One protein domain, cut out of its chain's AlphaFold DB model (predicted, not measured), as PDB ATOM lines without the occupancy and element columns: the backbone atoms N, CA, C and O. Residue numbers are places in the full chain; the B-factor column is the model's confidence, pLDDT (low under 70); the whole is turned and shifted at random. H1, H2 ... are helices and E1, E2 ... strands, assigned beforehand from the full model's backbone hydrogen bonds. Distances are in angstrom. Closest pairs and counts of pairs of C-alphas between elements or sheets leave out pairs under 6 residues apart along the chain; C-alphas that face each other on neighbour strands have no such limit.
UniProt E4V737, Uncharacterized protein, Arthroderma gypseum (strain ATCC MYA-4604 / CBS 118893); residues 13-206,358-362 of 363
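AT A GLANCE: This is residues 13 to 206 and 358 to 362 of the 363 residues of an uncharacterized protein of Arthroderma gypseum (strain ATCC MYA-4604 / CBS 118893) (UniProt E4V737). A strongly twisted sheet of six strands curls like part of a barrel round one long helix, H10, with H1 and the longest helix, H8, on its other face, H9 packed on H8, and the short helix H5 beside the strands, over none of them. The E2 and E3 hairpin makes one end of the long axis, the small helices H6 and H7 cluster away from its tip, and residues 40 to 45, of which 41 to 45 belong to H2, stick out. The 199 printed residues hold ten named helices and six named strands, in the order E1, H1 to H5, E2, E3, H6 to H9, E4, H10, E5, E6; the class is mixed. The sheet runs E1 E2 E3 E4 E5 E6 and is mixed, E4 and E5 being parallel. The whole is compact, with a radius of gyration of the C-alphas of 16.7 A and spans of 51 by 38 by 36 A.

HOW THE PARTS SIT: Start at edge strand E1, residues 13 to 17, antiparallel to E2, residues 67 to 73, with N 14 and O 70 2.8 A apart, within hydrogen-bond range. E2 and E3, residues 76 to 88, form a hairpin, with N 69 and O 81 at 2.8 A; E3 bends by 58 degrees at residue 80. E3 is antiparallel to E4, residues 161 to 169, with N 84 and O 166 at 2.9 A. E4, H10, residues 178 to 192, and E5, residues 197 to 202, are a strand-helix-strand unit, two parallel neighbour strands with a helix between, and its crossover is right-handed; N 164 and O 199 are 2.9 A apart. E5 is antiparallel to edge strand E6, residues 358 to 361, with N 200 and O 358 at 2.9 A. Three layers, helices on both faces of the sheet, are made by H1, residues 22 to 27, and H8, residues 116 to 131, on one face and H10 on the other. The sheet curls round H10; the closest C-alphas of E4 and H10, Leu 162 and Ala 190, are 6.2 A apart. H8 runs across the strands, at 77 degrees to E3 on the local plane, at a height over the sheet of 8.5 A. H9, residues 144 to 153, touches H8 at a shallow tilt of 28 degrees, the same way, closest at C-alphas Trp 153 and Gln 127, 5.1 A. H3, residues 47 to 52, touches residues 118 to 125 of H8, closest at C-alphas Thr 48 and Asp 118, 5.7 A. Every O i to N i+4 pair is within hydrogen-bond range in H3, H8, H10, H6, residues 91 to 95, and H7, residues 105 to 109; the count is 1 of 2 in H1, 3 of 6 in H9, 0 of 1 in H2, residues 41 to 45, and 0 of 2 in H5, residues 60 to 65, where O i to N i+3 gives 2 of 2 in H2 and 2 of 3 in H5, and H4, residues 55 to 58, is too short for such a pair. H6 and H7 only just touch, with 3 pairs of C-alphas within 8 A, closest at Glu 92 and Val 108, 5.8 A. H4 only grazes the sheet.

IN THESE COORDINATES: Find C-alpha 13, where E1 begins, at (34.919, 57.816, -62.507). E3 spans 35.8 A and E4 24.3 A; H8 runs 22.6 A from C-alpha 116 at (31.933, 31.890, -46.541), and H10 20.6 A. E6 ends at C-alpha 361, (48.006, 41.338, -49.349).

THE WHOLE: The C-alphas farthest apart, His 74 and Thr 148, are 52.4 A apart. Residues 207 to 357 are not printed, and C-alphas 206 and 358 are 16.8 A apart across the cut. The links H1 to H2 and H8 to H9 are long. The pLDDT is under 70 at residues 36 to 37 and 133 to 135.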
ATOM      1  N   VAL A  13      35.421  58.662 -63.596       96.88
ATOM      2  CA  VAL A  13      34.919  57.816 -62.507       96.88
ATOM      3  C   VAL A  13      35.772  58.048 -61.261       96.88
ATOM      4  O   VAL A  13      37.000  58.046 -61.337       96.88
ATOM      5  N   THR A  14      35.133  58.245 -60.113       97.56
ATOM      6  CA  THR A  14      35.782  58.320 -58.797       97.56
ATOM      7  C   THR A  14      35.039  57.406 -57.830       97.56
ATOM      8  O   THR A  14      33.814  57.324 -57.873       97.56
ATOM      9  N   VAL A  15      35.772  56.691 -56.976       98.44
ATOM     10  CA  VAL A  15      35.181  55.856 -55.923       98.44
ATOM     11  C   VAL A  15      35.251  56.615 -54.605       98.44
ATOM     12  O   VAL A  15      36.320  57.092 -54.230       98.44
ATOM     13  N   TYR A  16      34.119  56.705 -53.916       98.44
ATOM     14  CA  TYR A  16      34.000  57.307 -52.592       98.44
ATOM     15  C   TYR A  16      33.567  56.253 -51.581       98.44
ATOM     16  O   TYR A  16      32.834  55.323 -51.926       98.44
ATOM     17  N   THR A  17      33.971  56.420 -50.324       98.44
ATOM     18  CA  THR A  17      33.345  55.689 -49.224       98.44
ATOM     19  C   THR A  17      31.993  56.309 -48.880       98.44
ATOM     20  O   THR A  17      31.750  57.501 -49.090       98.44
ATOM     21  N   GLY A  18      31.113  55.519 -48.282       97.56
ATOM     22  CA  GLY A  18      29.842  55.986 -47.752       97.56
ATOM     23  C   GLY A  18      29.993  57.040 -46.654       97.56
ATOM     24  O   GLY A  18      29.124  57.889 -46.498       97.56
ATOM     25  N   ALA A  19      31.117  57.038 -45.932       97.31
ATOM     26  CA  ALA A  19      31.451  58.092 -44.976       97.31
ATOM     27  C   ALA A  19      31.797  59.429 -45.663       97.31
ATOM     28  O   ALA A  19      31.518  60.485 -45.105       97.31
ATOM     29  N   GLN A  20      32.382  59.394 -46.867       97.88
ATOM     30  CA  GLN A  20      32.697  60.595 -47.654       97.88
ATOM     31  C   GLN A  20      31.469  61.160 -48.378       97.88
ATOM     32  O   GLN A  20      31.342  62.376 -48.502       97.88
ATOM     33  N   ARG A  21      30.586  60.286 -48.879       97.19
ATOM     34  CA  ARG A  21      29.375  60.647 -49.636       97.19
ATOM     35  C   ARG A  21      28.140  59.900 -49.113       97.19
ATOM     36  O   ARG A  21      27.616  59.021 -49.805       97.19
ATOM     37  N   PRO A  22      27.664  60.221 -47.894       96.62
ATOM     38  CA  PRO A  22      26.485  59.570 -47.317       96.62
ATOM     39  C   PRO A  22      25.212  59.837 -48.131       96.62
ATOM     40  O   PRO A  22      24.319  58.994 -48.170       96.62
ATOM     41  N   ASP A  23      25.155  60.977 -48.823       95.94
ATOM     42  CA  ASP A  23      24.092  61.343 -49.757       95.94
ATOM     43  C   ASP A  23      23.987  60.353 -50.926       95.94
ATOM     44  O   ASP A  23      22.890  59.900 -51.246       95.94
ATOM     45  N   LEU A  24      25.120  59.951 -51.514       95.56
ATOM     46  CA  LEU A  24      25.143  58.987 -52.617       95.56
ATOM     47  C   LEU A  24      24.967  57.548 -52.140       95.56
ATOM     48  O   LEU A  24      24.318  56.763 -52.829       95.56
ATOM     49  N   LEU A  25      25.496  57.197 -50.963       94.69
ATOM     50  CA  LEU A  25      25.265  55.879 -50.371       94.69
ATOM     51  C   LEU A  25      23.768  55.640 -50.123       94.69
ATOM     52  O   LEU A  25      23.263  54.556 -50.391       94.69
ATOM     53  N   ALA A  26      23.032  56.649 -49.654       93.00
ATOM     54  CA  ALA A  26      21.592  56.520 -49.441       93.00
ATOM     55  C   ALA A  26      20.829  56.200 -50.741       93.00
ATOM     56  O   ALA A  26      19.828  55.484 -50.709       93.00
ATOM     57  N   LEU A  27      21.313  56.678 -51.896       91.81
ATOM     58  CA  LEU A  27      20.699  56.392 -53.194       91.81
ATOM     59  C   LEU A  27      20.873  54.934 -53.632       91.81
ATOM     60  O   LEU A  27      20.035  54.444 -54.383       91.81
ATOM     61  N   THR A  28      21.901  54.219 -53.159       88.69
ATOM     62  CA  THR A  28      22.098  52.805 -53.530       88.69
ATOM     63  C   THR A  28      21.111  51.855 -52.856       88.69
ATOM     64  O   THR A  28      21.054  50.692 -53.234       88.69
ATOM     65  N   LYS A  29      20.352  52.334 -51.861       82.62
ATOM     66  CA  LYS A  29      19.332  51.556 -51.140       82.62
ATOM     67  C   LYS A  29      17.926  51.682 -51.718       82.62
ATOM     68  O   LYS A  29      17.011  51.030 -51.232       82.62
ATOM     69  N   ARG A  30      17.715  52.599 -52.659       83.94
ATOM     70  CA  ARG A  30      16.381  52.844 -53.204       83.94
ATOM     71  C   ARG A  30      15.995  51.702 -54.143       83.94
ATOM     72  O   ARG A  30      16.838  51.244 -54.909       83.94
ATOM     73  N   ASP A  31      14.719  51.328 -54.152       77.50
ATOM     74  CA  ASP A  31      14.180  50.272 -55.028       77.50
ATOM     75  C   ASP A  31      14.344  50.592 -56.529       77.50
ATOM     76  O   ASP A  31      14.323  49.703 -57.383       77.50
ATOM     77  N   ASP A  32      14.527  51.878 -56.857       80.12
ATOM     78  CA  ASP A  32      14.811  52.376 -58.205       80.12
ATOM     79  C   ASP A  32      16.305  52.331 -58.578       80.12
ATOM     80  O   ASP A  32      16.665  52.652 -59.714       80.12
ATOM     81  N   CYS A  33      17.192  51.919 -57.664       80.94
ATOM     82  CA  CYS A  33      18.616  51.804 -57.943       80.94
ATOM     83  C   CYS A  33      18.897  50.546 -58.784       80.94
ATOM     84  O   CYS A  33      18.776  49.430 -58.286       80.94
ATOM     85  N   PRO A  34      19.384  50.673 -60.031       77.88
ATOM     86  CA  PRO A  34      19.596  49.520 -60.909       77.88
ATOM     87  C   PRO A  34      20.686  48.546 -60.429       77.88
ATOM     88  O   PRO A  34      20.818  47.458 -60.982       77.88
ATOM     89  N   LEU A  35      21.486  48.924 -59.426       82.19
ATOM     90  CA  LEU A  35      22.536  48.069 -58.871       82.19
ATOM     91  C   LEU A  35      21.985  46.934 -57.999       82.19
ATOM     92  O   LEU A  35      22.668  45.918 -57.873       82.19
ATOM     93  N   ILE A  36      20.767  47.067 -57.455       68.69
ATOM     94  CA  ILE A  36      20.153  46.032 -56.606       68.69
ATOM     95  C   ILE A  36      19.837  44.760 -57.407       68.69
ATOM     96  O   ILE A  36      20.043  43.657 -56.922       68.69
ATOM     97  N   TYR A  37      19.488  44.906 -58.688       67.81
ATOM     98  CA  TYR A  37      19.129  43.800 -59.588       67.81
ATOM     99  C   TYR A  37      20.335  43.136 -60.276       67.81
ATOM    100  O   TYR A  37      20.187  42.427 -61.270       67.81
ATOM    101  N   MET A  38      21.564  43.414 -59.827       79.00
ATOM    102  CA  MET A  38      22.771  42.834 -60.439       79.00
ATOM    103  C   MET A  38      23.090  41.422 -59.935       79.00
ATOM    104  O   MET A  38      23.960  40.755 -60.499       79.00
ATOM    105  N   TRP A  39      22.396  40.975 -58.892       75.50
ATOM    106  CA  TRP A  39      22.504  39.642 -58.315       75.50
ATOM    107  C   TRP A  39      21.354  38.772 -58.841       75.50
ATOM    108  O   TRP A  39      20.279  39.304 -59.111       75.50
ATOM    109  N   PRO A  40      21.554  37.455 -59.038       80.88
ATOM    110  CA  PRO A  40      20.439  36.551 -59.306       80.88
ATOM    111  C   PRO A  40      19.347  36.691 -58.242       80.88
ATOM    112  O   PRO A  40      19.660  36.656 -57.055       80.88
ATOM    113  N   GLU A  41      18.087  36.787 -58.667       84.38
ATOM    114  CA  GLU A  41      16.946  37.070 -57.779       84.38
ATOM    115  C   GLU A  41      16.810  36.065 -56.630       84.38
ATOM    116  O   GLU A  41      16.447  36.434 -55.521       84.38
ATOM    117  N   PHE A  42      17.179  34.795 -56.838       85.12
ATOM    118  CA  PHE A  42      17.121  33.795 -55.765       85.12
ATOM    119  C   PHE A  42      18.024  34.132 -54.571       85.12
ATOM    120  O   PHE A  42      17.797  33.619 -53.477       85.12
ATOM    121  N   LEU A  43      19.049  34.974 -54.743       86.75
ATOM    122  CA  LEU A  43      19.904  35.406 -53.633       86.75
ATOM    123  C   LEU A  43      19.152  36.311 -52.649       86.75
ATOM    124  O   LEU A  43      19.568  36.398 -51.494       86.75
ATOM    125  N   ASP A  44      18.006  36.877 -53.040       82.25
ATOM    126  CA  ASP A  44      17.096  37.564 -52.118       82.25
ATOM    127  C   ASP A  44      16.503  36.598 -51.085       82.25
ATOM    128  O   ASP A  44      16.161  37.014 -49.980       82.25
ATOM    129  N   GLY A  45      16.438  35.296 -51.393       83.88
ATOM    130  CA  GLY A  45      16.053  34.228 -50.466       83.88
ATOM    131  C   GLY A  45      17.154  33.802 -49.483       83.88
ATOM    132  O   GLY A  45      16.954  32.865 -48.705       83.88
ATOM    133  N   ALA A  46      18.335  34.437 -49.511       90.81
ATOM    134  CA  ALA A  46      19.412  34.154 -48.566       90.81
ATOM    135  C   ALA A  46      19.069  34.708 -47.175       90.81
ATOM    136  O   ALA A  46      19.131  35.915 -46.921       90.81
ATOM    137  N   ILE A  47      18.740  33.813 -46.243       89.69
ATOM    138  CA  ILE A  47      18.246  34.164 -44.899       89.69
ATOM    139  C   ILE A  47      19.242  35.015 -44.097       89.69
ATOM    140  O   ILE A  47      18.846  35.911 -43.347       89.69
ATOM    141  N   THR A  48      20.544  34.781 -44.280       94.38
ATOM    142  CA  THR A  48      21.591  35.579 -43.637       94.38
ATOM    143  C   THR A  48      21.625  36.997 -44.199       94.38
ATOM    144  O   THR A  48      21.654  37.965 -43.436       94.38
ATOM    145  N   THR A  49      21.563  37.143 -45.525       92.06
ATOM    146  CA  THR A  49      21.519  38.446 -46.201       92.06
ATOM    147  C   THR A  49      20.309  39.254 -45.740       92.06
ATOM    148  O   THR A  49      20.480  40.390 -45.299       92.06
ATOM    149  N   GLN A  50      19.114  38.651 -45.718       91.38
ATOM    150  CA  GLN A  50      17.887  39.304 -45.240       91.38
ATOM    151  C   GLN A  50      18.020  39.842 -43.806       91.38
ATOM    152  O   GLN A  50      17.538  40.931 -43.491       91.38
ATOM    153  N   ARG A  51      18.699  39.102 -42.918       93.31
ATOM    154  CA  ARG A  51      18.870  39.492 -41.511       93.31
ATOM    155  C   ARG A  51      19.955  40.551 -41.301       93.31
ATOM    156  O   ARG A  51      19.816  41.402 -40.418       93.31
ATOM    157  N   HIS A  52      21.051  40.479 -42.055       95.00
ATOM    158  CA  HIS A  52      22.289  41.188 -41.719       95.00
ATOM    159  C   HIS A  52      22.719  42.250 -42.731       95.00
ATOM    160  O   HIS A  52      23.372  43.212 -42.330       95.00
ATOM    161  N   PHE A  53      22.370  42.129 -44.014       94.19
ATOM    162  CA  PHE A  53      22.963  42.967 -45.063       94.19
ATOM    163  C   PHE A  53      22.581  44.448 -44.931       94.19
ATOM    164  O   PHE A  53      23.437  45.322 -45.050       94.19
ATOM    165  N   GLU A  54      21.341  44.747 -44.535       92.88
ATOM    166  CA  GLU A  54      20.892  46.117 -44.234       92.88
ATOM    167  C   GLU A  54      21.736  46.800 -43.141       92.88
ATOM    168  O   GLU A  54      21.923  48.021 -43.140       92.88
ATOM    169  N   LYS A  55      22.344  46.020 -42.234       94.12
ATOM    170  CA  LYS A  55      23.202  46.562 -41.170       94.12
ATOM    171  C   LYS A  55      24.484  47.187 -41.694       94.12
ATOM    172  O   LYS A  55      25.008  48.061 -41.008       94.12
ATOM    173  N   LEU A  56      24.936  46.824 -42.898       95.19
ATOM    174  CA  LEU A  56      26.052  47.484 -43.587       95.19
ATOM    175  C   LEU A  56      25.796  48.980 -43.817       95.19
ATOM    176  O   LEU A  56      26.747  49.755 -43.915       95.19
ATOM    177  N   TYR A  57      24.525  49.382 -43.857       93.06
ATOM    178  CA  TYR A  57      24.096  50.762 -44.047       93.06
ATOM    179  C   TYR A  57      23.548  51.394 -42.760       93.06
ATOM    180  O   TYR A  57      23.776  52.577 -42.516       93.06
ATOM    181  N   ASP A  58      22.857  50.623 -41.911       91.38
ATOM    182  CA  ASP A  58      22.265  51.139 -40.664       91.38
ATOM    183  C   ASP A  58      23.301  51.430 -39.562       91.38
ATOM    184  O   ASP A  58      23.019  52.171 -38.613       91.38
ATOM    185  N   LEU A  59      24.471  50.784 -39.612       91.56
ATOM    186  CA  LEU A  59      25.529  50.944 -38.615       91.56
ATOM    187  C   LEU A  59      26.590  51.934 -39.124       91.56
ATOM    188  O   LEU A  59      27.345  51.599 -40.035       91.56
ATOM    189  N   PRO A  60      26.724  53.128 -38.504       90.50
ATOM    190  CA  PRO A  60      27.622  54.163 -39.015       90.50
ATOM    191  C   PRO A  60      29.098  53.758 -39.114       90.50
ATOM    192  O   PRO A  60      29.790  54.279 -39.984       90.50
ATOM    193  N   GLU A  61      29.606  52.825 -38.289       91.75
ATOM    194  CA  GLU A  61      31.004  52.381 -38.422       91.75
ATOM    195  C   GLU A  61      31.292  51.647 -39.733       91.75
ATOM    196  O   GLU A  61      32.456  51.552 -40.119       91.75
ATOM    197  N   PHE A  62      30.267  51.140 -40.421       96.38
ATOM    198  CA  PHE A  62      30.429  50.437 -41.688       96.38
ATOM    199  C   PHE A  62      30.393  51.365 -42.897       96.38
ATOM    200  O   PHE A  62      30.835  50.947 -43.967       96.38
ATOM    201  N   ALA A  63      29.970  52.625 -42.742       96.75
ATOM    202  CA  ALA A  63      29.894  53.588 -43.842       96.75
ATOM    203  C   ALA A  63      31.255  53.808 -44.527       96.75
ATOM    204  O   ALA A  63      31.322  53.980 -45.741       96.75
ATOM    205  N   LYS A  64      32.356  53.736 -43.771       96.88
ATOM    206  CA  LYS A  64      33.728  53.829 -44.301       96.88
ATOM    207  C   LYS A  64      34.139  52.632 -45.172       96.88
ATOM    208  O   LYS A  64      35.057  52.756 -45.972       96.88
ATOM    209  N   CYS A  65      33.433  51.508 -45.045       97.19
ATOM    210  CA  CYS A  65      33.681  50.267 -45.781       97.19
ATOM    211  C   CYS A  65      32.695  50.032 -46.935       97.19
ATOM    212  O   CYS A  65      32.869  49.075 -47.689       97.19
ATOM    213  N   GLN A  66      31.664  50.871 -47.077       98.06
ATOM    214  CA  GLN A  66      30.750  50.822 -48.220       98.06
ATOM    215  C   GLN A  66      31.234  51.806 -49.280       98.06
ATOM    216  O   GLN A  66      31.661  52.908 -48.944       98.06
ATOM    217  N   LEU A  67      31.193  51.415 -50.546       98.44
ATOM    218  CA  LEU A  67      31.792  52.150 -51.654       98.44
ATOM    219  C   LEU A  67      30.745  52.503 -52.703       98.44
ATOM    220  O   LEU A  67      29.906  51.675 -53.055       98.44
ATOM    221  N   VAL A  68      30.859  53.703 -53.266       98.00
ATOM    222  CA  VAL A  68      30.076  54.163 -54.418       98.00
ATOM    223  C   VAL A  68      31.021  54.647 -55.512       98.00
ATOM    224  O   VAL A  68      31.870  55.508 -55.284       98.00
ATOM    225  N   ALA A  69      30.904  54.072 -56.706       98.06
ATOM    226  CA  ALA A  69      31.608  54.524 -57.897       98.06
ATOM    227  C   ALA A  69      30.723  55.516 -58.652       98.06
ATOM    228  O   ALA A  69      29.593  55.195 -59.026       98.06
ATOM    229  N   VAL A  70      31.247  56.712 -58.884       97.62
ATOM    230  CA  VAL A  70      30.502  57.854 -59.413       97.62
ATOM    231  C   VAL A  70      31.192  58.343 -60.670       97.62
ATOM    232  O   VAL A  70      32.372  58.684 -60.635       97.62
ATOM    233  N   HIS A  71      30.464  58.368 -61.779       96.75
ATOM    234  CA  HIS A  71      30.882  59.074 -62.980       96.75
ATOM    235  C   HIS A  71      30.449  60.534 -62.893       96.75
ATOM    236  O   HIS A  71      29.286  60.819 -62.604       96.75
ATOM    237  N   THR A  72      31.384  61.444 -63.149       95.62
ATOM    238  CA  THR A  72      31.147  62.884 -63.196       95.62
ATOM    239  C   THR A  72      31.450  63.402 -64.596       95.62
ATOM    240  O   THR A  72      32.573  63.250 -65.082       95.62
ATOM    241  N   LEU A  73      30.464  64.045 -65.223       94.12
ATOM    242  CA  LEU A  73      30.591  64.700 -66.527       94.12
ATOM    243  C   LEU A  73      29.873  66.051 -66.485       94.12
ATOM    244  O   LEU A  73      28.695  66.111 -66.138       94.12
ATOM    245  N   HIS A  74      30.587  67.135 -66.804       91.38
ATOM    246  CA  HIS A  74      30.059  68.509 -66.778       91.38
ATOM    247  C   HIS A  74      29.309  68.865 -65.473       91.38
ATOM    248  O   HIS A  74      28.253  69.491 -65.491       91.38
ATOM    249  N   GLY A  75      29.832  68.415 -64.324       89.69
ATOM    250  CA  GLY A  75      29.239  68.644 -62.998       89.69
ATOM    251  C   GLY A  75      28.048  67.743 -62.645       89.69
ATOM    252  O   GLY A  75      27.569  67.794 -61.516       89.69
ATOM    253  N   LYS A  76      27.586  66.886 -63.564       93.56
ATOM    254  CA  LYS A  76      26.549  65.887 -63.290       93.56
ATOM    255  C   LYS A  76      27.176  64.604 -62.763       93.56
ATOM    256  O   LYS A  76      28.033  64.021 -63.422       93.56
ATOM    257  N   GLU A  77      26.698  64.142 -61.613       95.38
ATOM    258  CA  GLU A  77      27.108  62.879 -60.999       95.38
ATOM    259  C   GLU A  77      26.115  61.759 -61.323       95.38
ATOM    260  O   GLU A  77      24.900  61.957 -61.322       95.38
ATOM    261  N   THR A  78      26.627  60.568 -61.622       94.31
ATOM    262  CA  THR A  78      25.833  59.351 -61.827       94.31
ATOM    263  C   THR A  78      26.515  58.184 -61.126       94.31
ATOM    264  O   THR A  78      27.702  57.950 -61.334       94.31
ATOM    265  N   ILE A  79      25.776  57.433 -60.309       95.62
ATOM    266  CA  ILE A  79      26.299  56.211 -59.687       95.62
ATOM    267  C   ILE A  79      26.397  55.128 -60.764       95.62
ATOM    268  O   ILE A  79      25.419  54.823 -61.445       95.62
ATOM    269  N   VAL A  80      27.588  54.556 -60.925       96.19
ATOM    270  CA  VAL A  80      27.902  53.559 -61.966       96.19
ATOM    271  C   VAL A  80      28.296  52.198 -61.400       96.19
ATOM    272  O   VAL A  80      28.366  51.209 -62.133       96.19
ATOM    273  N   GLY A  81      28.519  52.133 -60.091       96.94
ATOM    274  CA  GLY A  81      28.760  50.903 -59.355       96.94
ATOM    275  C   GLY A  81      28.791  51.140 -57.851       96.94
ATOM    276  O   GLY A  81      28.858  52.280 -57.391       96.94
ATOM    277  N   ASN A  82      28.768  50.061 -57.086       97.25
ATOM    278  CA  ASN A  82      28.933  50.070 -55.640       97.25
ATOM    279  C   ASN A  82      29.740  48.850 -55.188       97.25
ATOM    280  O   ASN A  82      29.895  47.868 -55.919       97.25
ATOM    281  N   GLY A  83      30.265  48.929 -53.971       97.00
ATOM    282  CA  GLY A  83      30.961  47.830 -53.321       97.00
ATOM    283  C   GLY A  83      30.621  47.765 -51.841       97.00
ATOM    284  O   GLY A  83      30.507  48.797 -51.185       97.00
ATOM    285  N   ASN A  84      30.484  46.556 -51.311       97.88
ATOM    286  CA  ASN A  84      30.180  46.323 -49.908       97.88
ATOM    287  C   ASN A  84      31.274  45.486 -49.264       97.88
ATOM    288  O   ASN A  84      31.705  44.479 -49.830       97.88
ATOM    289  N   CYS A  85      31.694  45.896 -48.073       98.44
ATOM    290  CA  CYS A  85      32.646  45.163 -47.251       98.44
ATOM    291  C   CYS A  85      32.166  45.088 -45.806       98.44
ATOM    292  O   CYS A  85      31.425  45.957 -45.335       98.44
ATOM    293  N   ILE A  86      32.668  44.089 -45.087       98.62
ATOM    294  CA  ILE A  86      32.455  43.918 -43.656       98.62
ATOM    295  C   ILE A  86      33.810  43.781 -42.943       98.62
ATOM    296  O   ILE A  86      34.585  42.875 -43.261       98.62
ATOM    297  N   PRO A  87      34.151  44.682 -42.005       98.56
ATOM    298  CA  PRO A  87      35.320  44.500 -41.156       98.56
ATOM    299  C   PRO A  87      35.000  43.507 -40.031       98.56
ATOM    300  O   PRO A  87      33.919  43.550 -39.440       98.56
ATOM    301  N   PHE A  88      35.951  42.640 -39.700       98.69
ATOM    302  CA  PHE A  88      35.806  41.663 -38.623       98.69
ATOM    303  C   PHE A  88      37.122  41.476 -37.863       98.69
ATOM    304  O   PHE A  88      38.211  41.781 -38.355       98.69
ATOM    305  N   PHE A  89      37.008  41.016 -36.623       98.56
ATOM    306  CA  PHE A  89      38.126  40.537 -35.831       98.56
ATOM    307  C   PHE A  89      38.311  39.042 -36.072       98.56
ATOM    308  O   PHE A  89      37.361  38.257 -35.977       98.56
ATOM    309  N   TRP A  90      39.546  38.678 -36.383       98.19
ATOM    310  CA  TRP A  90      39.995  37.336 -36.691       98.19
ATOM    311  C   TRP A  90      41.046  36.914 -35.665       98.19
ATOM    312  O   TRP A  90      42.183  37.391 -35.709       98.19
ATOM    313  N   ARG A  91      40.649  36.041 -34.733       97.88
ATOM    314  CA  ARG A  91      41.474  35.615 -33.595       97.88
ATOM    315  C   ARG A  91      42.799  35.004 -34.047       97.88
ATOM    316  O   ARG A  91      43.850  35.468 -33.635       97.88
ATOM    317  N   GLU A  92      42.749  34.056 -34.974       97.69
ATOM    318  CA  GLU A  92      43.928  33.319 -35.433       97.69
ATOM    319  C   GLU A  92      44.926  34.225 -36.168       97.69
ATOM    320  O   GLU A  92      46.134  34.026 -36.088       97.69
ATOM    321  N   LEU A  93      44.437  35.269 -36.848       97.75
ATOM    322  CA  LEU A  93      45.300  36.292 -37.439       97.75
ATOM    323  C   LEU A  93      45.950  37.177 -36.366       97.75
ATOM    324  O   LEU A  93      47.107  37.571 -36.520       97.75
ATOM    325  N   ALA A  94      45.237  37.478 -35.279       97.75
ATOM    326  CA  ALA A  94      45.789  38.222 -34.153       97.75
ATOM    327  C   ALA A  94      46.858  37.415 -33.396       97.75
ATOM    328  O   ALA A  94      47.870  37.994 -33.004       97.75
ATOM    329  N   ASP A  95      46.685  36.095 -33.271       97.44
ATOM    330  CA  ASP A  95      47.632  35.195 -32.597       97.44
ATOM    331  C   ASP A  95      49.015  35.178 -33.271       97.44
ATOM    332  O   ASP A  95      50.039  35.047 -32.601       97.44
ATOM    333  N   ILE A  96      49.069  35.406 -34.588       96.88
ATOM    334  CA  ILE A  96      50.323  35.566 -35.345       96.88
ATOM    335  C   ILE A  96      50.768  37.035 -35.471       96.88
ATOM    336  O   ILE A  96      51.567  37.384 -36.343       96.88
ATOM    337  N   GLY A  97      50.230  37.927 -34.635       96.19
ATOM    338  CA  GLY A  97      50.584  39.346 -34.599       96.19
ATOM    339  C   GLY A  97      50.074  40.149 -35.795       96.19
ATOM    340  O   GLY A  97      50.717  41.119 -36.193       96.19
ATOM    341  N   ASN A  98      48.950  39.745 -36.398       96.25
ATOM    342  CA  ASN A  98      48.392  40.350 -37.611       96.25
ATOM    343  C   ASN A  98      49.377  40.356 -38.796       96.25
ATOM    344  O   ASN A  98      49.328  41.225 -39.667       96.25
ATOM    345  N   ASN A  99      50.297  39.389 -38.831       92.31
ATOM    346  CA  ASN A  99      51.384  39.357 -39.797       92.31
ATOM    347  C   ASN A  99      51.093  38.387 -40.949       92.31
ATOM    348  O   ASN A  99      51.337  37.187 -40.847       92.31
ATOM    349  N   SER A 100      50.679  38.921 -42.099       86.19
ATOM    350  CA  SER A 100      50.463  38.139 -43.329       86.19
ATOM    351  C   SER A 100      51.739  37.548 -43.957       86.19
ATOM    352  O   SER A 100      51.674  36.909 -45.005       86.19
ATOM    353  N   LYS A 101      52.907  37.748 -43.333       86.94
ATOM    354  CA  LYS A 101      54.197  37.147 -43.710       86.94
ATOM    355  C   LYS A 101      54.717  36.137 -42.681       86.94
ATOM    356  O   LYS A 101      55.825  35.634 -42.848       86.94
ATOM    357  N   ALA A 102      53.976  35.868 -41.605       89.88
ATOM    358  CA  ALA A 102      54.355  34.838 -40.642       89.88
ATOM    359  C   ALA A 102      54.342  33.446 -41.298       89.88
ATOM    360  O   ALA A 102      53.529  33.185 -42.186       89.88
ATOM    361  N   SER A 103      55.201  32.536 -40.829       90.75
ATOM    362  CA  SER A 103      55.252  31.146 -41.317       90.75
ATOM    363  C   SER A 103      53.903  30.432 -41.208       90.75
ATOM    364  O   SER A 103      53.530  29.670 -42.097       90.75
ATOM    365  N   ASP A 104      53.138  30.738 -40.159       93.56
ATOM    366  CA  ASP A 104      51.852  30.097 -39.872       93.56
ATOM    367  C   ASP A 104      50.674  30.757 -40.604       93.56
ATOM    368  O   ASP A 104      49.539  30.288 -40.517       93.56
ATOM    369  N   PHE A 105      50.914  31.819 -41.380       95.75
ATOM    370  CA  PHE A 105      49.855  32.557 -42.070       95.75
ATOM    371  C   PHE A 105      49.042  31.675 -43.028       95.75
ATOM    372  O   PHE A 105      47.820  31.798 -43.106       95.75
ATOM    373  N   ALA A 106      49.686  30.720 -43.704       94.81
ATOM    374  CA  ALA A 106      48.987  29.761 -44.558       94.81
ATOM    375  C   ALA A 106      48.019  28.859 -43.768       94.81
ATOM    376  O   ALA A 106      46.981  28.469 -44.302       94.81
ATOM    377  N   ALA A 107      48.334  28.534 -42.510       96.88
ATOM    378  CA  ALA A 107      47.432  27.799 -41.627       96.88
ATOM    379  C   ALA A 107      46.284  28.693 -41.144       96.88
ATOM    380  O   ALA A 107      45.134  28.257 -41.189       96.88
ATOM    381  N   VAL A 108      46.569  29.954 -40.795       97.81
ATOM    382  CA  VAL A 108      45.544  30.952 -40.445       97.81
ATOM    383  C   VAL A 108      44.532  31.111 -41.574       97.81
ATOM    384  O   VAL A 108      43.340  31.000 -41.334       97.81
ATOM    385  N   LEU A 109      44.965  31.261 -42.828       97.75
ATOM    386  CA  LEU A 109      44.049  31.380 -43.969       97.75
ATOM    387  C   LEU A 109      43.041  30.214 -44.071       97.75
ATOM    388  O   LEU A 109      41.913  30.410 -44.527       97.75
ATOM    389  N   ARG A 110      43.406  29.007 -43.621       96.81
ATOM    390  CA  ARG A 110      42.521  27.828 -43.643       96.81
ATOM    391  C   ARG A 110      41.433  27.867 -42.565       96.81
ATOM    392  O   ARG A 110      40.469  27.114 -42.696       96.81
ATOM    393  N   THR A 111      41.548  28.748 -41.567       97.38
ATOM    394  CA  THR A 111      40.535  28.957 -40.517       97.38
ATOM    395  C   THR A 111      39.412  29.905 -40.940       97.38
ATOM    396  O   THR A 111      38.452  30.090 -40.195       97.38
ATOM    397  N   LEU A 112      39.474  30.472 -42.156       97.94
ATOM    398  CA  LEU A 112      38.316  31.136 -42.755       97.94
ATOM    399  C   LEU A 112      37.107  30.181 -42.766       97.94
ATOM    400  O   LEU A 112      37.281  29.001 -43.079       97.94
ATOM    401  N   PRO A 113      35.894  30.662 -42.455       96.94
ATOM    402  CA  PRO A 113      34.720  29.804 -42.314       96.94
ATOM    403  C   PRO A 113      34.332  29.125 -43.635       96.94
ATOM    404  O   PRO A 113      34.433  29.736 -44.707       96.94
ATOM    405  N   ASP A 114      33.851  27.880 -43.577       95.62
ATOM    406  CA  ASP A 114      33.339  27.177 -44.765       95.62
ATOM    407  C   ASP A 114      31.985  27.743 -45.213       95.62
ATOM    408  O   ASP A 114      31.635  27.650 -46.396       95.62
ATOM    409  N   GLY A 115      31.279  28.405 -44.293       96.56
ATOM    410  CA  GLY A 115      30.081  29.197 -44.542       96.56
ATOM    411  C   GLY A 115      30.347  30.561 -45.181       96.56
ATOM    412  O   GLY A 115      29.416  31.339 -45.354       96.56
ATOM    413  N   GLY A 116      31.599  30.861 -45.555       97.75
ATOM    414  CA  GLY A 116      31.933  31.890 -46.541       97.75
ATOM    415  C   GLY A 116      31.286  33.257 -46.298       97.75
ATOM    416  O   GLY A 116      31.508  33.886 -45.261       97.75
ATOM    417  N   PHE A 117      30.517  33.716 -47.289       97.88
ATOM    418  CA  PHE A 117      29.806  34.994 -47.303       97.88
ATOM    419  C   PHE A 117      28.836  35.129 -46.125       97.88
ATOM    420  O   PHE A 117      28.882  36.131 -45.408       97.88
ATOM    421  N   ASP A 118      27.991  34.124 -45.890       97.75
ATOM    422  CA  ASP A 118      26.977  34.164 -44.839       97.75
ATOM    423  C   ASP A 118      27.631  34.253 -43.457       97.75
ATOM    424  O   ASP A 118      27.284  35.114 -42.641       97.75
ATOM    425  N   THR A 119      28.610  33.393 -43.180       98.06
ATOM    426  CA  THR A 119      29.268  33.387 -41.868       98.06
ATOM    427  C   THR A 119      30.040  34.682 -41.628       98.06
ATOM    428  O   THR A 119      29.919  35.273 -40.554       98.06
ATOM    429  N   ILE A 120      30.784  35.189 -42.620       98.44
ATOM    430  CA  ILE A 120      31.600  36.393 -42.413       98.44
ATOM    431  C   ILE A 120      30.759  37.669 -42.272       98.44
ATOM    432  O   ILE A 120      31.111  38.559 -41.489       98.44
ATOM    433  N   LEU A 121      29.625  37.746 -42.979       98.31
ATOM    434  CA  LEU A 121      28.652  38.823 -42.826       98.31
ATOM    435  C   LEU A 121      28.055  38.819 -41.413       98.31
ATOM    436  O   LEU A 121      28.070  39.853 -40.739       98.31
ATOM    437  N   ALA A 122      27.576  37.660 -40.946       97.94
ATOM    438  CA  ALA A 122      27.015  37.518 -39.604       97.94
ATOM    439  C   ALA A 122      28.051  37.879 -38.526       97.94
ATOM    440  O   ALA A 122      27.763  38.712 -37.660       97.94
ATOM    441  N   ARG A 123      29.277  37.342 -38.630       98.00
ATOM    442  CA  ARG A 123      30.387  37.612 -37.704       98.00
ATOM    443  C   ARG A 123      30.647  39.103 -37.544       98.00
ATOM    444  O   ARG A 123      30.630  39.621 -36.427       98.00
ATOM    445  N   GLY A 124      30.878  39.808 -38.651       97.81
ATOM    446  CA  GLY A 124      31.229  41.224 -38.597       97.81
ATOM    447  C   GLY A 124      30.100  42.090 -38.034       97.81
ATOM    448  O   GLY A 124      30.361  42.983 -37.222       97.81
ATOM    449  N   VAL A 125      28.841  41.795 -38.386       97.06
ATOM    450  CA  VAL A 125      27.669  42.485 -37.820       97.06
ATOM    451  C   VAL A 125      27.554  42.232 -36.318       97.06
ATOM    452  O   VAL A 125      27.380  43.182 -35.552       97.06
ATOM    453  N   HIS A 126      27.682  40.981 -35.872       96.31
ATOM    454  CA  HIS A 126      27.581  40.647 -34.454       96.31
ATOM    455  C   HIS A 126      28.698  41.284 -33.622       96.31
ATOM    456  O   HIS A 126      28.399  41.911 -32.605       96.31
ATOM    457  N   GLN A 127      29.948  41.231 -34.085       96.75
ATOM    458  CA  GLN A 127      31.072  41.873 -33.399       96.75
ATOM    459  C   GLN A 127      30.899  43.397 -33.318       96.75
ATOM    460  O   GLN A 127      31.151  44.008 -32.279       96.75
ATOM    461  N   ALA A 128      30.422  44.041 -34.387       95.50
ATOM    462  CA  ALA A 128      30.102  45.470 -34.375       95.50
ATOM    463  C   ALA A 128      29.026  45.819 -33.333       95.50
ATOM    464  O   ALA A 128      29.181  46.763 -32.553       95.50
ATOM    465  N   VAL A 129      27.959  45.020 -33.250       93.69
ATOM    466  CA  VAL A 129      26.921  45.198 -32.226       93.69
ATOM    467  C   VAL A 129      27.474  44.958 -30.816       93.69
ATOM    468  O   VAL A 129      27.223  45.779 -29.931       93.69
ATOM    469  N   ALA A 130      28.265  43.902 -30.608       93.00
ATOM    470  CA  ALA A 130      28.874  43.569 -29.319       93.00
ATOM    471  C   ALA A 130      29.753  44.714 -28.788       93.00
ATOM    472  O   ALA A 130      29.643  45.104 -27.620       93.00
ATOM    473  N   ARG A 131      30.546  45.347 -29.664       93.44
ATOM    474  CA  ARG A 131      31.373  46.517 -29.318       93.44
ATOM    475  C   ARG A 131      30.555  47.716 -28.831       93.44
ATOM    476  O   ARG A 131      31.048  48.504 -28.025       93.44
ATOM    477  N   LYS A 132      29.300  47.872 -29.266       86.25
ATOM    478  CA  LYS A 132      28.500  49.075 -28.974       86.25
ATOM    479  C   LYS A 132      27.937  49.176 -27.559       86.25
ATOM    480  O   LYS A 132      27.374  50.228 -27.259       86.25
ATOM    481  N   ARG A 133      28.071  48.160 -26.690       68.81
ATOM    482  CA  ARG A 133      27.622  48.075 -25.268       68.81
ATOM    483  C   ARG A 133      26.147  48.421 -24.950       68.81
ATOM    484  O   ARG A 133      25.649  48.010 -23.910       68.81
ATOM    485  N   LYS A 134      25.435  49.155 -25.813       67.19
ATOM    486  CA  LYS A 134      24.064  49.668 -25.644       67.19
ATOM    487  C   LYS A 134      23.039  48.965 -26.533       67.19
ATOM    488  O   LYS A 134      21.855  49.006 -26.224       67.19
ATOM    489  N   LYS A 135      23.465  48.349 -27.642       67.12
ATOM    490  CA  LYS A 135      22.587  47.585 -28.537       67.12
ATOM    491  C   LYS A 135      22.848  46.099 -28.317       67.12
ATOM    492  O   LYS A 135      23.986  45.664 -28.434       67.12
ATOM    493  N   LYS A 136      21.800  45.340 -27.995       70.00
ATOM    494  CA  LYS A 136      21.833  43.876 -28.013       70.00
ATOM    495  C   LYS A 136      21.132  43.407 -29.281       70.00
ATOM    496  O   LYS A 136      20.029  43.859 -29.572       70.00
ATOM    497  N   MET A 137      21.791  42.531 -30.024       81.12
ATOM    498  CA  MET A 137      21.179  41.750 -31.089       81.12
ATOM    499  C   MET A 137      21.145  40.310 -30.606       81.12
ATOM    500  O   MET A 137      22.157  39.813 -30.114       81.12
ATOM    501  N   GLU A 138      19.989  39.665 -30.708       84.44
ATOM    502  CA  GLU A 138      19.872  38.253 -30.366       84.44
ATOM    503  C   GLU A 138      20.754  37.423 -31.316       84.44
ATOM    504  O   GLU A 138      20.614  37.560 -32.543       84.44
ATOM    505  N   PRO A 139      21.687  36.616 -30.777       85.62
ATOM    506  CA  PRO A 139      22.542  35.767 -31.585       85.62
ATOM    507  C   PRO A 139      21.712  34.594 -32.104       85.62
ATOM    508  O   PRO A 139      21.344  33.698 -31.353       85.62
ATOM    509  N   VAL A 140      21.397  34.621 -33.397       90.94
ATOM    510  CA  VAL A 140      20.680  33.536 -34.071       90.94
ATOM    511  C   VAL A 140      21.543  33.074 -35.228       90.94
ATOM    512  O   VAL A 140      21.685  33.794 -36.215       90.94
ATOM    513  N   ALA A 141      22.116  31.884 -35.085       92.88
ATOM    514  CA  ALA A 141      22.755  31.183 -36.184       92.88
ATOM    515  C   ALA A 141      21.685  30.626 -37.128       92.88
ATOM    516  O   ALA A 141      20.737  29.965 -36.706       92.88
ATOM    517  N   LEU A 142      21.840  30.935 -38.408       92.81
ATOM    518  CA  LEU A 142      20.953  30.547 -39.497       92.81
ATOM    519  C   LEU A 142      21.537  29.400 -40.333       92.81
ATOM    520  O   LEU A 142      20.804  28.740 -41.064       92.81
ATOM    521  N   THR A 143      22.838  29.138 -40.199       92.88
ATOM    522  CA  THR A 143      23.547  28.031 -40.853       92.88
ATOM    523  C   THR A 143      24.347  27.220 -39.834       92.88
ATOM    524  O   THR A 143      24.637  27.691 -38.733       92.88
ATOM    525  N   HIS A 144      24.721  25.987 -40.190       91.94
ATOM    526  CA  HIS A 144      25.550  25.141 -39.326       91.94
ATOM    527  C   HIS A 144      26.915  25.781 -39.029       91.94
ATOM    528  O   HIS A 144      27.346  25.816 -37.881       91.94
ATOM    529  N   ASP A 145      27.564  26.353 -40.044       94.38
ATOM    530  CA  ASP A 145      28.864  27.007 -39.888       94.38
ATOM    531  C   ASP A 145      28.765  28.255 -38.987       94.38
ATOM    532  O   ASP A 145      29.616  28.465 -38.124       94.38
ATOM    533  N   GLN A 146      27.658  29.005 -39.049       96.31
ATOM    534  CA  GLN A 146      27.400  30.091 -38.099       96.31
ATOM    535  C   GLN A 146      27.292  29.604 -36.651       96.31
ATOM    536  O   GLN A 146      27.761  30.319 -35.774       96.31
ATOM    537  N   VAL A 147      26.731  28.412 -36.385       95.56
ATOM    538  CA  VAL A 147      26.706  27.822 -35.027       95.56
ATOM    539  C   VAL A 147      28.129  27.627 -34.511       95.56
ATOM    540  O   VAL A 147      28.426  27.993 -33.377       95.56
ATOM    541  N   THR A 148      29.018  27.097 -35.355       93.38
ATOM    542  CA  THR A 148      30.431  26.910 -34.992       93.38
ATOM    543  C   THR A 148      31.176  28.234 -34.816       93.38
ATOM    544  O   THR A 148      32.126  28.309 -34.043       93.38
ATOM    545  N   ASP A 149      30.717  29.292 -35.486       95.56
ATOM    546  CA  ASP A 149      31.325  30.618 -35.438       95.56
ATOM    547  C   ASP A 149      30.822  31.505 -34.283       95.56
ATOM    548  O   ASP A 149      31.409  32.554 -34.018       95.56
ATOM    549  N   MET A 150      29.759  31.113 -33.570       93.00
ATOM    550  CA  MET A 150      29.108  31.968 -32.561       93.00
ATOM    551  C   MET A 150      30.056  32.447 -31.453       93.00
ATOM    552  O   MET A 150      29.902  33.563 -30.956       93.00
ATOM    553  N   ASP A 151      31.066  31.656 -31.091       93.31
ATOM    554  CA  ASP A 151      32.063  32.045 -30.084       93.31
ATOM    555  C   ASP A 151      32.877  33.282 -30.505       93.31
ATOM    556  O   ASP A 151      33.386  34.022 -29.658       93.31
ATOM    557  N   SER A 152      32.987  33.551 -31.811       94.94
ATOM    558  CA  SER A 152      33.674  34.732 -32.342       94.94
ATOM    559  C   SER A 152      32.792  35.988 -32.361       94.94
ATOM    560  O   SER A 152      33.307  37.108 -32.445       94.94
ATOM    561  N   TRP A 153      31.469  35.838 -32.248       95.06
ATOM    562  CA  TRP A 153      30.495  36.928 -32.371       95.06
ATOM    563  C   TRP A 153      30.520  37.890 -31.186       95.06
ATOM    564  O   TRP A 153      30.242  39.079 -31.343       95.06
ATOM    565  N   ALA A 154      30.851  37.376 -30.000       92.38
ATOM    566  CA  ALA A 154      30.925  38.156 -28.767       92.38
ATOM    567  C   ALA A 154      32.248  38.925 -28.608       92.38
ATOM    568  O   ALA A 154      32.378  39.719 -27.674       92.38
ATOM    569  N   LEU A 155      33.220  38.700 -29.499       95.19
ATOM    570  CA  LEU A 155      34.518  39.367 -29.463       95.19
ATOM    571  C   LEU A 155      34.359  40.873 -29.705       95.19
ATOM    572  O   LEU A 155      33.606  41.320 -30.574       95.19
ATOM    573  N   THR A 156      35.067  41.668 -28.903       95.50
ATOM    574  CA  THR A 156      34.946  43.139 -28.878       95.50
ATOM    575  C   THR A 156      36.225  43.854 -29.301       95.50
ATOM    576  O   THR A 156      36.249  45.078 -29.427       95.50
ATOM    577  N   GLU A 157      37.273  43.094 -29.583       97.25
ATOM    578  CA  GLU A 157      38.530  43.540 -30.152       97.25
ATOM    579  C   GLU A 157      38.281  44.275 -31.469       97.25
ATOM    580  O   GLU A 157      37.340  43.963 -32.208       97.25
ATOM    581  N   ALA A 158      39.100  45.285 -31.763       97.19
ATOM    582  CA  ALA A 158      38.995  46.026 -33.014       97.19
ATOM    583  C   ALA A 158      39.185  45.081 -34.220       97.19
ATOM    584  O   ALA A 158      39.957  44.128 -34.119       97.19
ATOM    585  N   PRO A 159      38.501  45.317 -35.354       98.19
ATOM    586  CA  PRO A 159      38.729  44.533 -36.561       98.19
ATOM    587  C   PRO A 159      40.202  44.543 -36.977       98.19
ATOM    588  O   PRO A 159      40.858  45.575 -36.886       98.19
ATOM    589  N   ASN A 160      40.697  43.408 -37.466       98.31
ATOM    590  CA  ASN A 160      42.044  43.257 -38.028       98.31
ATOM    591  C   ASN A 160      42.022  42.759 -39.484       98.31
ATOM    592  O   ASN A 160      43.069  42.685 -40.126       98.31
ATOM    593  N   ALA A 161      40.841  42.450 -40.025       98.50
ATOM    594  CA  ALA A 161      40.646  41.995 -41.393       98.50
ATOM    595  C   ALA A 161      39.396  42.631 -42.020       98.50
ATOM    596  O   ALA A 161      38.430  42.976 -41.331       98.50
ATOM    597  N   LEU A 162      39.415  42.772 -43.347       98.81
ATOM    598  CA  LEU A 162      38.272  43.201 -44.152       98.81
ATOM    599  C   LEU A 162      37.822  42.046 -45.041       98.81
ATOM    600  O   LEU A 162      38.654  41.452 -45.720       98.81
ATOM    601  N   SER A 163      36.523  41.753 -45.092       98.81
ATOM    602  CA  SER A 163      35.963  40.889 -46.133       98.81
ATOM    603  C   SER A 163      35.220  41.729 -47.161       98.81
ATOM    604  O   SER A 163      34.312  42.478 -46.799       98.81
ATOM    605  N   ALA A 164      35.560  41.582 -48.440       98.44
ATOM    606  CA  ALA A 164      34.675  42.029 -49.511       98.44
ATOM    607  C   ALA A 164      33.437  41.125 -49.539       98.44
ATOM    608  O   ALA A 164      33.550  39.919 -49.337       98.44
ATOM    609  N   LEU A 165      32.266  41.709 -49.778       97.12
ATOM    610  CA  LEU A 165      30.995  40.989 -49.878       97.12
ATOM    611  C   LEU A 165      30.420  41.105 -51.285       97.12
ATOM    612  O   LEU A 165      30.086  40.103 -51.907       97.12
ATOM    613  N   ALA A 166      30.345  42.327 -51.811       94.56
ATOM    614  CA  ALA A 166      29.705  42.580 -53.093       94.56
ATOM    615  C   ALA A 166      30.434  43.650 -53.900       94.56
ATOM    616  O   ALA A 166      30.961  44.613 -53.345       94.56
ATOM    617  N   ILE A 167      30.411  43.490 -55.223       95.50
ATOM    618  CA  ILE A 167      30.691  44.540 -56.202       95.50
ATOM    619  C   ILE A 167      29.614  44.444 -57.274       95.50
ATOM    620  O   ILE A 167      29.473  43.397 -57.906       95.50
ATOM    621  N   ALA A 168      28.896  45.536 -57.516       94.56
ATOM    622  CA  ALA A 168      28.004  45.650 -58.659       94.56
ATOM    623  C   ALA A 168      28.411  46.847 -59.522       94.56
ATOM    624  O   ALA A 168      28.768  47.916 -59.033       94.56
ATOM    625  N   VAL A 169      28.398  46.636 -60.837       94.56
ATOM    626  CA  VAL A 169      28.752  47.637 -61.846       94.56
ATOM    627  C   VAL A 169      27.701  47.582 -62.940       94.56
ATOM    628  O   VAL A 169      27.412  46.502 -63.478       94.56
ATOM    629  N   LEU A 170      27.159  48.748 -63.288       93.38
ATOM    630  CA  LEU A 170      26.162  48.865 -64.344       93.38
ATOM    631  C   LEU A 170      26.701  48.288 -65.662       93.38
ATOM    632  O   LEU A 170      27.866  48.529 -65.987       93.38
ATOM    633  N   PRO A 171      25.884  47.571 -66.460       91.19
ATOM    634  CA  PRO A 171      26.346  46.904 -67.679       91.19
ATOM    635  C   PRO A 171      27.145  47.803 -68.631       91.19
ATOM    636  O   PRO A 171      28.213  47.406 -69.089       91.19
ATOM    637  N   ALA A 172      26.690  49.045 -68.833       90.62
ATOM    638  CA  ALA A 172      27.355  50.035 -69.684       90.62
ATOM    639  C   ALA A 172      28.759  50.450 -69.195       90.62
ATOM    640  O   ALA A 172      29.510  51.052 -69.954       90.62
ATOM    641  N   TRP A 173      29.122  50.126 -67.951       92.75
ATOM    642  CA  TRP A 173      30.357  50.547 -67.285       92.75
ATOM    643  C   TRP A 173      31.340  49.398 -67.016       92.75
ATOM    644  O   TRP A 173      32.452  49.627 -66.537       92.75
ATOM    645  N   ARG A 174      30.982  48.152 -67.357       88.88
ATOM    646  CA  ARG A 174      31.797  46.956 -67.056       88.88
ATOM    647  C   ARG A 174      33.158  46.934 -67.765       88.88
ATOM    648  O   ARG A 174      34.090  46.321 -67.250       88.88
ATOM    649  N   SER A 175      33.292  47.644 -68.887       87.94
ATOM    650  CA  SER A 175      34.541  47.766 -69.657       87.94
ATOM    651  C   SER A 175      35.393  48.987 -69.286       87.94
ATOM    652  O   SER A 175      36.444  49.194 -69.881       87.94
ATOM    653  N   TYR A 176      34.976  49.786 -68.297       91.62
ATOM    654  CA  TYR A 176      35.635  51.042 -67.908       91.62
ATOM    655  C   TYR A 176      36.442  50.914 -66.606       91.62
ATOM    656  O   TYR A 176      36.602  51.881 -65.869       91.62
ATOM    657  N   ASN A 177      36.930  49.709 -66.289       94.19
ATOM    658  CA  ASN A 177      37.735  49.402 -65.095       94.19
ATOM    659  C   ASN A 177      37.077  49.737 -63.740       94.19
ATOM    660  O   ASN A 177      37.753  49.740 -62.715       94.19
ATOM    661  N   VAL A 178      35.762  49.974 -63.690       96.50
ATOM    662  CA  VAL A 178      35.066  50.353 -62.446       96.50
ATOM    663  C   VAL A 178      35.230  49.288 -61.355       96.50
ATOM    664  O   VAL A 178      35.457  49.618 -60.195       96.50
ATOM    665  N   ALA A 179      35.192  48.003 -61.720       96.00
ATOM    666  CA  ALA A 179      35.414  46.908 -60.776       96.00
ATOM    667  C   ALA A 179      36.844  46.905 -60.206       96.00
ATOM    668  O   ALA A 179      37.028  46.730 -59.004       96.00
ATOM    669  N   GLU A 180      37.857  47.132 -61.046       97.44
ATOM    670  CA  GLU A 180      39.251  47.294 -60.624       97.44
ATOM    671  C   GLU A 180      39.405  48.472 -59.650       97.44
ATOM    672  O   GLU A 180      40.079  48.341 -58.627       97.44
ATOM    673  N   MET A 181      38.747  49.602 -59.933       98.19
ATOM    674  CA  MET A 181      38.753  50.779 -59.059       98.19
ATOM    675  C   MET A 181      38.097  50.486 -57.706       98.19
ATOM    676  O   MET A 181      38.629  50.895 -56.678       98.19
ATOM    677  N   LEU A 182      36.983  49.745 -57.693       98.56
ATOM    678  CA  LEU A 182      36.316  49.316 -56.462       98.56
ATOM    679  C   LEU A 182      37.201  48.366 -55.642       98.56
ATOM    680  O   LEU A 182      37.374  48.600 -54.452       98.56
ATOM    681  N   ILE A 183      37.831  47.357 -56.256       98.38
ATOM    682  CA  ILE A 183      38.756  46.445 -55.552       98.38
ATOM    683  C   ILE A 183      39.947  47.216 -54.976       98.38
ATOM    684  O   ILE A 183      40.341  46.973 -53.836       98.38
ATOM    685  N   LYS A 184      40.514  48.164 -55.733       98.12
ATOM    686  CA  LYS A 184      41.583  49.027 -55.222       98.12
ATOM    687  C   LYS A 184      41.098  49.843 -54.021       98.12
ATOM    688  O   LYS A 184      41.764  49.837 -52.995       98.12
ATOM    689  N   ALA A 185      39.927  50.469 -54.114       98.56
ATOM    690  CA  ALA A 185      39.355  51.236 -53.013       98.56
ATOM    691  C   ALA A 185      39.087  50.371 -51.766       98.56
ATOM    692  O   ALA A 185      39.298  50.842 -50.655       98.56
ATOM    693  N   MET A 186      38.706  49.097 -51.915       98.69
ATOM    694  CA  MET A 186      38.590  48.166 -50.780       98.69
ATOM    695  C   MET A 186      39.937  47.935 -50.079       98.69
ATOM    696  O   MET A 186      39.987  47.892 -48.851       98.69
ATOM    697  N   LYS A 187      41.039  47.818 -50.837       98.50
ATOM    698  CA  LYS A 187      42.394  47.730 -50.264       98.50
ATOM    699  C   LYS A 187      42.800  49.031 -49.579       98.50
ATOM    700  O   LYS A 187      43.313  48.979 -48.467       98.50
ATOM    701  N   ASP A 188      42.523  50.169 -50.215       98.25
ATOM    702  CA  ASP A 188      42.817  51.494 -49.663       98.25
ATOM    703  C   ASP A 188      42.057  51.708 -48.334       98.25
ATOM    704  O   ASP A 188      42.634  52.197 -47.365       98.25
ATOM    705  N   VAL A 189      40.790  51.272 -48.243       98.25
ATOM    706  CA  VAL A 189      40.018  51.257 -46.985       98.25
ATOM    707  C   VAL A 189      40.683  50.358 -45.949       98.25
ATOM    708  O   VAL A 189      40.865  50.777 -44.811       98.25
ATOM    709  N   ALA A 190      41.064  49.133 -46.317       98.06
ATOM    710  CA  ALA A 190      41.698  48.216 -45.376       98.06
ATOM    711  C   ALA A 190      43.013  48.785 -44.811       98.06
ATOM    712  O   ALA A 190      43.242  48.704 -43.607       98.06
ATOM    713  N   GLN A 191      43.828  49.427 -45.654       97.50
ATOM    714  CA  GLN A 191      45.050  50.121 -45.240       97.50
ATOM    715  C   GLN A 191      44.756  51.318 -44.325       97.50
ATOM    716  O   GLN A 191      45.372  51.444 -43.270       97.50
ATOM    717  N   ALA A 192      43.804  52.181 -44.700       97.12
ATOM    718  CA  ALA A 192      43.434  53.361 -43.914       97.12
ATOM    719  C   ALA A 192      42.903  52.998 -42.516       97.12
ATOM    720  O   ALA A 192      43.106  53.738 -41.555       97.12
ATOM    721  N   GLU A 193      42.261  51.837 -42.399       96.25
ATOM    722  CA  GLU A 193      41.732  51.293 -41.148       96.25
ATOM    723  C   GLU A 193      42.741  50.422 -40.377       96.25
ATOM    724  O   GLU A 193      42.376  49.816 -39.371       96.25
ATOM    725  N   ASN A 194      44.010  50.378 -40.805       96.19
ATOM    726  CA  ASN A 194      45.083  49.568 -40.210       96.19
ATOM    727  C   ASN A 194      44.746  48.068 -40.110       96.19
ATOM    728  O   ASN A 194      45.161  47.380 -39.175       96.19
ATOM    729  N   LEU A 195      43.978  47.552 -41.070       97.50
ATOM    730  CA  LEU A 195      43.684  46.127 -41.185       97.50
ATOM    731  C   LEU A 195      44.866  45.422 -41.855       97.50
ATOM    732  O   LEU A 195      45.594  46.011 -42.649       97.50
ATOM    733  N   ALA A 196      45.060  44.142 -41.550       97.06
ATOM    734  CA  ALA A 196      46.204  43.377 -42.042       97.06
ATOM    735  C   ALA A 196      45.965  42.711 -43.403       97.06
ATOM    736  O   ALA A 196      46.919  42.336 -44.092       97.06
ATOM    737  N   ILE A 197      44.699  42.519 -43.787       97.81
ATOM    738  CA  ILE A 197      44.331  41.724 -44.958       97.81
ATOM    739  C   ILE A 197      42.949  42.096 -45.505       97.81
ATOM    740  O   ILE A 197      42.047  42.478 -44.753       97.81
ATOM    741  N   LEU A 198      42.779  41.914 -46.817       98.69
ATOM    742  CA  LEU A 198      41.477  41.851 -47.478       98.69
ATOM    743  C   LEU A 198      41.207  40.410 -47.935       98.69
ATOM    744  O   LEU A 198      41.955  39.877 -48.751       98.69
ATOM    745  N   VAL A 199      40.129  39.796 -47.455       98.75
ATOM    746  CA  VAL A 199      39.646  38.476 -47.894       98.75
ATOM    747  C   VAL A 199      38.379  38.607 -48.738       98.75
ATOM    748  O   VAL A 199      37.669  39.609 -48.664       98.75
ATOM    749  N   VAL A 200      38.112  37.625 -49.595       98.62
ATOM    750  CA  VAL A 200      36.977  37.652 -50.529       98.62
ATOM    751  C   VAL A 200      36.387  36.245 -50.656       98.62
ATOM    752  O   VAL A 200      37.071  35.384 -51.207       98.62
ATOM    753  N   PRO A 201      35.145  35.985 -50.217       98.00
ATOM    754  CA  PRO A 201      34.403  34.802 -50.622       98.00
ATOM    755  C   PRO A 201      33.872  35.063 -52.036       98.00
ATOM    756  O   PRO A 201      32.821  35.662 -52.241       98.00
ATOM    757  N   LEU A 202      34.663  34.707 -53.047       97.50
ATOM    758  CA  LEU A 202      34.364  35.018 -54.439       97.50
ATOM    759  C   LEU A 202      33.393  33.994 -55.030       97.50
ATOM    760  O   LEU A 202      33.672  32.796 -55.046       97.50
ATOM    761  N   ARG A 203      32.296  34.489 -55.602       96.19
ATOM    762  CA  ARG A 203      31.382  33.752 -56.478       96.19
ATOM    763  C   ARG A 203      31.903  33.787 -57.927       96.19
ATOM    764  O   ARG A 203      31.869  34.862 -58.533       96.19
ATOM    765  N   PRO A 204      32.411  32.684 -58.515       95.88
ATOM    766  CA  PRO A 204      32.871  32.700 -59.901       95.88
ATOM    767  C   PRO A 204      31.696  32.917 -60.850       95.88
ATOM    768  O   PRO A 204      30.672  32.240 -60.775       95.88
ATOM    769  N   THR A 205      31.847  33.869 -61.759       92.69
ATOM    770  CA  THR A 205      30.751  34.349 -62.611       92.69
ATOM    771  C   THR A 205      30.310  33.360 -63.687       92.69
ATOM    772  O   THR A 205      29.142  33.363 -64.059       92.69
ATOM    773  N   ARG A 206      31.217  32.509 -64.179       94.50
ATOM    774  CA  ARG A 206      30.927  31.527 -65.234       94.50
ATOM    775  C   ARG A 206      30.676  30.125 -64.694       94.50
ATOM    776  O   ARG A 206      30.366  29.230 -65.471       94.50
ATOM    777  N   LEU A 358      39.513  34.003 -51.491       98.44
ATOM    778  CA  LEU A 358      40.729  34.671 -51.918       98.44
ATOM    779  C   LEU A 358      41.233  35.567 -50.798       98.44
ATOM    780  O   LEU A 358      40.450  36.037 -49.970       98.44
ATOM    781  N   PHE A 359      42.515  35.899 -50.844       97.94
ATOM    782  CA  PHE A 359      43.042  37.021 -50.085       97.94
ATOM    783  C   PHE A 359      43.901  37.930 -50.951       97.94
ATOM    784  O   PHE A 359      44.543  37.486 -51.900       97.94
ATOM    785  N   HIS A 360      43.918  39.208 -50.595       97.44
ATOM    786  CA  HIS A 360      44.843  40.210 -51.091       97.44
ATOM    787  C   HIS A 360      45.748  40.644 -49.943       97.44
ATOM    788  O   HIS A 360      45.265  41.074 -48.891       97.44
ATOM    789  N   SER A 361      47.057  40.590 -50.170       91.00
ATOM    790  CA  SER A 361      48.006  41.338 -49.349       91.00
ATOM    791  C   SER A 361      47.794  42.840 -49.561       91.00
ATOM    792  O   SER A 361      47.468  43.286 -50.664       91.00
ATOM    793  N   LEU A 362      47.957  43.612 -48.486       90.62
ATOM    794  CA  LEU A 362      47.809  45.071 -48.491       90.62
ATOM    795  C   LEU A 362      49.149  45.808 -48.631       90.62
ATOM    796  O   LEU A 362      49.158  47.032 -48.620       90.62
TER     797      LEU A 362